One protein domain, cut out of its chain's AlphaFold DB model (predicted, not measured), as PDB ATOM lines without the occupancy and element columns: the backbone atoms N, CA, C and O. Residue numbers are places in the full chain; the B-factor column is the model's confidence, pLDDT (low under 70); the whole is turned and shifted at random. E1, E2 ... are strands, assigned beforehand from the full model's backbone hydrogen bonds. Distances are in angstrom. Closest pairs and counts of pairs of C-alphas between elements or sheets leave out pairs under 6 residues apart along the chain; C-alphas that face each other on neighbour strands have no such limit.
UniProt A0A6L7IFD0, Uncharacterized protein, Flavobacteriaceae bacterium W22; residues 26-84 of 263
ATOM      1  N   GLN A  26     309.537 230.682 158.507       88.69
ATOM      2  CA  GLN A  26     308.206 230.621 159.087       88.69
ATOM      3  C   GLN A  26     307.306 229.757 158.193       88.69
ATOM      4  O   GLN A  26     307.422 229.792 156.959       88.69
ATOM      5  N   LYS A  27     306.444 228.949 158.809       92.44
ATOM      6  CA  LYS A  27     305.583 227.990 158.107       92.44
ATOM      7  C   LYS A  27     304.126 228.172 158.491       92.44
ATOM      8  O   LYS A  27     303.808 228.412 159.652       92.44
ATOM      9  N   ILE A  28     303.244 227.963 157.524       92.81
ATOM     10  CA  ILE A  28     301.807 227.791 157.742       92.81
ATOM     11  C   ILE A  28     301.486 226.362 157.343       92.81
ATOM     12  O   ILE A  28     301.755 225.974 156.209       92.81
ATOM     13  N   ILE A  29     300.944 225.575 158.266       92.31
ATOM     14  CA  ILE A  29     300.714 224.147 158.068       92.31
ATOM     15  C   ILE A  29     299.268 223.798 158.414       92.31
ATOM     16  O   ILE A  29     298.744 224.212 159.451       92.31
ATOM     17  N   ARG A  30     298.635 222.990 157.565       89.69
ATOM     18  CA  ARG A  30     297.354 222.350 157.877       89.69
ATOM     19  C   ARG A  30     297.569 221.068 158.668       89.69
ATOM     20  O   ARG A  30     298.384 220.229 158.292       89.69
ATOM     21  N   PHE A  31     296.837 220.913 159.765       87.81
ATOM     22  CA  PHE A  31     297.034 219.804 160.694       87.81
ATOM     23  C   PHE A  31     296.765 218.424 160.069       87.81
ATOM     24  O   PHE A  31     297.559 217.506 160.290       87.81
ATOM     25  N   SER A  32     295.688 218.273 159.288       83.56
ATOM     26  CA  SER A  32     295.250 216.972 158.757       83.56
ATOM     27  C   SER A  32     296.294 216.268 157.881       83.56
ATOM     28  O   SER A  32     296.480 215.056 157.991       83.56
ATOM     29  N   ASP A  33     297.011 217.014 157.041       85.00
ATOM     30  CA  ASP A  33     297.899 216.460 156.013       85.00
ATOM     31  C   ASP A  33     299.304 217.075 155.985       85.00
ATOM     32  O   ASP A  33     300.130 216.683 155.164       85.00
ATOM     33  N   ASN A  34     299.611 217.993 156.908       86.06
ATOM     34  CA  ASN A  34     300.841 218.786 156.928       86.06
ATOM     35  C   ASN A  34     301.077 219.618 155.654       86.06
ATOM     36  O   ASN A  34     302.223 219.975 155.370       86.06
ATOM     37  N   LYS A  35     300.036 219.932 154.872       91.62
ATOM     38  CA  LYS A  35     300.204 220.784 153.693       91.62
ATOM     39  C   LYS A  35     300.724 222.155 154.121       91.62
ATOM     40  O   LYS A  35     300.171 222.764 155.037       91.62
ATOM     41  N   GLU A  36     301.788 222.616 153.468       93.75
ATOM     42  CA  GLU A  36     302.363 223.940 153.696       93.75
ATOM     43  C   GLU A  36     301.681 224.986 152.803       93.75
ATOM     44  O   GLU A  36     301.310 224.701 151.662       93.75
ATOM     45  N   PHE A  37     301.518 226.198 153.334       93.56
ATOM     46  CA  PHE A  37     300.899 227.329 152.649       93.56
ATOM     47  C   PHE A  37     301.833 228.538 152.683       93.56
ATOM     48  O   PHE A  37     302.527 228.777 153.674       93.56
ATOM     49  N   ASP A  38     301.822 229.323 151.606       92.69
ATOM     50  CA  ASP A  38     302.573 230.579 151.548       92.69
ATOM     51  C   ASP A  38     301.852 231.725 152.260       92.69
ATOM     52  O   ASP A  38     302.510 232.611 152.802       92.69
ATOM     53  N   SER A  39     300.519 231.682 152.324       92.56
ATOM     54  CA  SER A  39     299.707 232.661 153.041       92.56
ATOM     55  C   SER A  39     298.438 232.036 153.628       92.56
ATOM     56  O   SER A  39     298.020 230.945 153.229       92.56
ATOM     57  N   ILE A  40     297.821 232.724 154.587       94.81
ATOM     58  CA  ILE A  40     296.557 232.330 155.213       94.81
ATOM     59  C   ILE A  40     295.696 233.553 155.500       94.81
ATOM     60  O   ILE A  40     296.206 234.640 155.750       94.81
ATOM     61  N   VAL A  41     294.376 233.382 155.506       94.94
ATOM     62  CA  VAL A  41     293.468 234.434 155.962       94.94
ATOM     63  C   VAL A  41     293.235 234.268 157.461       94.94
ATOM     64  O   VAL A  41     292.818 233.203 157.908       94.94
ATOM     65  N   ILE A  42     293.479 235.317 158.238       94.81
ATOM     66  CA  ILE A  42     293.077 235.421 159.640       94.81
ATOM     67  C   ILE A  42     291.794 236.241 159.715       94.81
ATOM     68  O   ILE A  42     291.684 237.296 159.092       94.81
ATOM     69  N   LEU A  43     290.818 235.735 160.461       91.69
ATOM     70  CA  LEU A  43     289.653 236.476 160.910       91.69
ATOM     71  C   LEU A  43     289.940 236.982 162.324       91.69
ATOM     72  O   LEU A  43     290.083 236.176 163.241       91.69
ATOM     73  N   ASP A  44     290.025 238.295 162.480       86.44
ATOM     74  CA  ASP A  44     290.332 238.969 163.739       86.44
ATOM     75  C   ASP A  44     289.321 240.096 163.959       86.44
ATOM     76  O   ASP A  44     289.172 240.965 163.099       86.44
ATOM     77  N   SER A  45     288.551 240.040 165.050       81.25
ATOM     78  CA  SER A  45     287.475 241.004 165.344       81.25
ATOM     79  C   SER A  45     286.579 241.327 164.127       81.25
ATOM     80  O   SER A  45     286.285 242.486 163.836       81.25
ATOM     81  N   ASN A  46     286.149 240.289 163.395       79.12
ATOM     82  CA  ASN A  46     285.352 240.349 162.153       79.12
ATOM     83  C   ASN A  46     286.046 240.940 160.910       79.12
ATOM     84  O   ASN A  46     285.417 241.044 159.854       79.12
ATOM     85  N   GLN A  47     287.331 241.272 160.980       88.38
ATOM     86  CA  GLN A  47     288.121 241.680 159.822       88.38
ATOM     87  C   GLN A  47     288.916 240.499 159.273       88.38
ATOM     88  O   GLN A  47     289.545 239.747 160.015       88.38
ATOM     89  N   LYS A  48     288.885 240.327 157.949       92.25
ATOM     90  CA  LYS A  48     289.715 239.339 157.256       92.25
ATOM     91  C   LYS A  48     291.024 239.989 156.841       92.25
ATOM     92  O   LYS A  48     291.012 240.981 156.116       92.25
ATOM     93  N   LYS A  49     292.143 239.388 157.230       93.12
ATOM     94  CA  LYS A  49     293.479 239.809 156.816       93.12
ATOM     95  C   LYS A  49     294.227 238.633 156.208       93.12
ATOM     96  O   LYS A  49     294.300 237.572 156.816       93.12
ATOM     97  N   ASN A  50     294.773 238.812 155.010       94.12
ATOM     98  CA  ASN A  50     295.686 237.835 154.422       94.12
ATOM     99  C   ASN A  50     297.084 238.060 155.013       94.12
ATOM    100  O   ASN A  50     297.588 239.178 154.942       94.12
ATOM    101  N   LEU A  51     297.665 237.023 155.608       93.31
ATOM    102  CA  LEU A  51     299.012 237.019 156.164       93.31
ATOM    103  C   LEU A  51     299.881 236.056 155.373       93.31
ATOM    104  O   LEU A  51     299.567 234.869 155.257       93.31
ATOM    105  N   GLN A  52     300.994 236.561 154.867       92.75
ATOM    106  CA  GLN A  52     302.065 235.752 154.313       92.75
ATOM    107  C   GLN A  52     302.812 235.030 155.438       92.75
ATOM    108  O   GLN A  52     302.869 235.492 156.580       92.75
ATOM    109  N   LYS A  53     303.431 233.889 155.125       91.12
ATOM    110  CA  LYS A  53     304.144 233.071 156.116       91.12
ATOM    111  C   LYS A  53     305.232 233.841 156.863       91.12
ATOM    112  O   LYS A  53     305.449 233.570 158.030       91.12
ATOM    113  N   ASN A  54     305.888 234.813 156.231       89.69
ATOM    114  CA  ASN A  54     306.917 235.652 156.853       89.69
ATOM    115  C   ASN A  54     306.363 236.717 157.819       89.69
ATOM    116  O   ASN A  54     307.152 237.339 158.531       89.69
ATOM    117  N   GLU A  55     305.046 236.921 157.856       89.56
ATOM    118  CA  GLU A  55     304.381 237.925 158.694       89.56
ATOM    119  C   GLU A  55     303.834 237.346 160.011       89.56
ATOM    120  O   GLU A  55     303.399 238.118 160.868       89.56
ATOM    121  N   ILE A  56     303.862 236.019 160.205       87.69
ATOM    122  CA  ILE A  56     303.232 235.332 161.348       87.69
ATOM    123  C   ILE A  56     303.787 235.851 162.673       87.69
ATOM    124  O   ILE A  56     303.018 236.222 163.548       87.69
ATOM    125  N   ILE A  57     305.110 235.902 162.842       83.88
ATOM    126  CA  ILE A  57     305.722 236.295 164.127       83.88
ATOM    127  C   ILE A  57     305.453 237.769 164.454       83.88
ATOM    128  O   ILE A  57     305.311 238.141 165.616       83.88
ATOM    129  N   THR A  58     305.404 238.616 163.427       86.12
ATOM    130  CA  THR A  58     305.204 240.063 163.572       86.12
ATOM    131  C   THR A  58     303.739 240.451 163.732       86.12
ATOM    132  O   THR A  58     303.445 241.585 164.107       86.12
ATOM    133  N   TYR A  59     302.809 239.544 163.428       87.62
ATOM    134  CA  TYR A  59     301.385 239.817 163.537       87.62
ATOM    135  C   TYR A  59     300.910 239.709 164.989       87.62
ATOM    136  O   TYR A  59     301.223 238.756 165.703       87.62
ATOM    137  N   HIS A  60     300.119 240.689 165.424       87.38
ATOM    138  CA  HIS A  60     299.499 240.678 166.741       87.38
ATOM    139  C   HIS A  60     298.161 239.942 166.676       87.38
ATOM    140  O   HIS A  60     297.182 240.485 166.175       87.38
ATOM    141  N   PHE A  61     298.135 238.703 167.165       85.31
ATOM    142  CA  PHE A  61     296.917 237.900 167.235       85.31
ATOM    143  C   PHE A  61     296.125 238.211 168.504       85.31
ATOM    144  O   PHE A  61     296.660 238.110 169.610       85.31
ATOM    145  N   SER A  62     294.841 238.522 168.348       84.06
ATOM    146  CA  SER A  62     293.886 238.553 169.457       84.06
ATOM    147  C   SER A  62     293.508 237.138 169.924       84.06
ATOM    148  O   SER A  62     293.684 236.156 169.198       84.06
ATOM    149  N   GLU A  63     292.924 237.019 171.120       76.69
ATOM    150  CA  GLU A  63     292.422 235.738 171.654       76.69
ATOM    151  C   GLU A  63     291.317 235.114 170.772       76.69
ATOM    152  O   GLU A  63     291.202 233.888 170.644       76.69
ATOM    153  N   ASP A  64     290.546 235.957 170.087       82.12
ATOM    154  CA  ASP A  64     289.452 235.548 169.203       82.12
ATOM    155  C   ASP A  64     289.883 235.329 167.754       82.12
ATOM    156  O   ASP A  64     289.078 234.892 166.930       82.12
ATOM    157  N   SER A  65     291.156 235.568 167.433       88.81
ATOM    158  CA  SER A  65     291.680 235.333 166.092       88.81
ATOM    159  C   SER A  65     291.456 233.878 165.674       88.81
ATOM    160  O   SER A  65     291.730 232.941 166.433       88.81
ATOM    161  N   ARG A  66     290.990 233.666 164.442       91.38
ATOM    162  CA  ARG A  66     290.813 232.338 163.828       91.38
ATOM    163  C   ARG A  66     291.389 232.321 162.420       91.38
ATOM    164  O   ARG A  66     291.424 233.342 161.744       91.38
ATOM    165  N   VAL A  67     291.802 231.152 161.951       92.75
ATOM    166  CA  VAL A  67     292.179 230.951 160.547       92.75
ATOM    167  C   VAL A  67     290.913 230.762 159.718       92.75
ATOM    168  O   VAL A  67     290.091 229.922 160.054       92.75
ATOM    169  N   PHE A  68     290.750 231.519 158.639       92.56
ATOM    170  CA  PHE A  68     289.662 231.368 157.679       92.56
ATOM    171  C   PHE A  68     290.163 230.623 156.435       92.56
ATOM    172  O   PHE A  68     291.019 231.120 155.706       92.56
ATOM    173  N   HIS A  69     289.632 229.428 156.189       91.06
ATOM    174  CA  HIS A  69     290.020 228.568 155.067       91.06
ATOM    175  C   HIS A  69     288.802 227.743 154.625       91.06
ATOM    176  O   HIS A  69     287.990 227.369 155.463       91.06
ATOM    177  N   ASP A  70     288.629 227.495 153.323       88.19
ATOM    178  CA  ASP A  70     287.477 226.757 152.762       88.19
ATOM    179  C   ASP A  70     286.098 227.212 153.293       88.19
ATOM    180  O   ASP A  70     285.227 226.403 153.604       88.19
ATOM    181  N   ASN A  71     285.890 228.529 153.425       86.50
ATOM    182  CA  ASN A  71     284.678 229.139 154.000       86.50
ATOM    183  C   ASN A  71     284.347 228.728 155.447       86.50
ATOM    184  O   ASN A  71     283.232 228.953 155.917       86.50
ATOM    185  N   GLN A  72     285.317 228.184 156.174       89.88
ATOM    186  CA  GLN A  72     285.200 227.798 157.574       89.88
ATOM    187  C   GLN A  72     286.244 228.526 158.421       89.88
ATOM    188  O   GLN A  72     287.215 229.087 157.908       89.88
ATOM    189  N   THR A  73     286.017 228.550 159.735       90.00
ATOM    190  CA  THR A  73     286.979 229.087 160.702       90.00
ATOM    191  C   THR A  73     287.605 227.950 161.492       90.00
ATOM    192  O   THR A  73     286.916 227.042 161.950       90.00
ATOM    193  N   PHE A  74     288.919 228.014 161.653       89.56
ATOM    194  CA  PHE A  74     289.716 227.003 162.320       89.56
ATOM    195  C   PHE A  74     290.519 227.637 163.450       89.56
ATOM    196  O   PHE A  74     291.087 228.726 163.325       89.56
ATOM    197  N   GLU A  75     290.582 226.930 164.572       88.00
ATOM    198  CA  GLU A  75     291.555 227.230 165.616       88.00
ATOM    199  C   GLU A  75     292.971 226.959 165.085       88.00
ATOM    200  O   GLU A  75     293.170 226.155 164.168       88.00
ATOM    201  N   TYR A  76     293.973 227.598 165.687       89.25
ATOM    202  CA  TYR A  76     295.373 227.407 165.327       89.25
ATOM    203  C   TYR A  76     296.286 227.506 166.552       89.25
ATOM    204  O   TYR A  76     295.864 227.863 167.653       89.25
ATOM    205  N   VAL A  77     297.551 227.149 166.362       87.75
ATOM    206  CA  VAL A  77     298.630 227.325 167.337       87.75
ATOM    207  C   VAL A  77     299.881 227.809 166.621       87.75
ATOM    208  O   VAL A  77     300.142 227.395 165.494       87.75
ATOM    209  N   ILE A  78     300.661 228.658 167.284       86.81
ATOM    210  CA  ILE A  78     301.965 229.113 166.799       86.81
ATOM    211  C   ILE A  78     303.045 228.539 167.712       86.81
ATOM    212  O   ILE A  78     303.004 228.738 168.930       86.81
ATOM    213  N   ASN A  79     303.986 227.796 167.135       80.62
ATOM    214  CA  ASN A  79     305.122 227.210 167.844       80.62
ATOM    215  C   ASN A  79     306.345 227.158 166.920       80.62
ATOM    216  O   ASN A  79     306.218 226.658 165.804       80.62
ATOM    217  N   ASN A  80     307.508 227.627 167.389       79.19
ATOM    218  CA  ASN A  80     308.771 227.653 166.641       79.19
ATOM    219  C   ASN A  80     308.563 228.147 165.200       79.19
ATOM    220  O   ASN A  80     308.780 227.401 164.242       79.19
ATOM    221  N   ASP A  81     308.037 229.366 165.067       83.69
ATOM    222  CA  ASP A  81     307.815 230.052 163.785       83.69
ATOM    223  C   ASP A  81     306.817 229.354 162.844       83.69
ATOM    224  O   ASP A  81     306.675 229.704 161.675       83.69
ATOM    225  N   THR A  82     306.088 228.359 163.353       86.88
ATOM    226  CA  THR A  82     305.103 227.585 162.599       86.88
ATOM    227  C   THR A  82     303.701 227.839 163.131       86.88
ATOM    228  O   THR A  82     303.407 227.502 164.279       86.88
ATOM    229  N   LEU A  83     302.813 228.356 162.283       92.25
ATOM    230  CA  LEU A  83     301.372 228.367 162.514       92.25
ATOM    231  C   LEU A  83     300.780 227.045 162.020       92.25
ATOM    232  O   LEU A  83     300.911 226.697 160.851       92.25
ATOM    233  N   THR A  84     300.117 226.302 162.902       90.62
ATOM    234  CA  THR A  84     299.369 225.085 162.556       90.62
ATOM    235  C   THR A  84     297.882 225.312 162.792       90.62
ATOM    236  O   THR A  84     297.504 225.592 163.929       90.62
TER     237      THR A  84
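What this domain is: This is residues 26 to 84 of the 263 residues of an uncharacterized protein of Flavobacteriaceae bacterium W22 (UniProt A0A6L7IFD0). Seven short strands make a small, loosely closed barrel from two sheets, with E5 running on into E6 to join one sheet to the other, and with the start of E2 coming back near E1. The larger wall is the twisted sheet E3 E2 E4 E5, all antiparallel; the smaller is the mixed sheet E1 E7 E6, and the long link of residues 53 to 65 loops round one side. The printed part has 59 residues, with no named helix and the strands E1 to E7 in that order along the chain; its class is all strand. It is compact and rounded, with a radius of gyration of the C-alphas of 10.4 A and spans of 27 by 25 by 17 A.

How they stand to each other: Begin at E1, residues 27 to 30; its residues 28 to 29 pair antiparallel with residues 36 to 37. Next look at E2, residues 39 to 44, where the closest C-alphas to E1 are those of Ile 28 and Ser 39, 7.1 A apart. E2 and E3, residues 47 to 52, form a hairpin; N 42 and O 49 are within hydrogen-bond range at 2.8 A. On the other side of E2 is E4, residues 66 to 69, antiparallel at 132 degrees, with N 68 and O 41 at 2.8 A. E4 forms a hairpin with E5, residues 72 to 74; see N 74 and O 67, 2.8 A. This sheet is only just strongly twisted, its C-alphas lying up to 4.1 A off the best plane. E5 runs on at 35 degrees into E6, residues 76 to 79, and these two meet only through their link. E6 and E7, residues 82 to 84, form a hairpin, with N 84 and O 77 at 2.8 A. E7 is parallel to E1 at 15 degrees, with N 29 and O 83 at 2.8 A. E3 is apart from E6 and E7, for instance.

Where its parts are: Find C-alpha 27 at (305.583, 227.990, 158.107); E1 runs 10.0 A from there. E2 begins at C-alpha 39, (299.707, 232.661, 153.041), and spans 15.6 A; E3 spans 16.1 A. E4 spans 9.6 A, E5 6.6 A and E6 10.1 A. E7 spans 6.3 A and ends at C-alpha 84, (299.369, 225.085, 162.556).

The domain as a whole: The two C-alphas farthest apart are those of Asp 33 and Ser 45, 28.3 A. The printed part has no cut, and the link from E3 to E4 is long, with 13 residues. The mean pLDDT of the printed part is 88.8, and no printed residue is under 70.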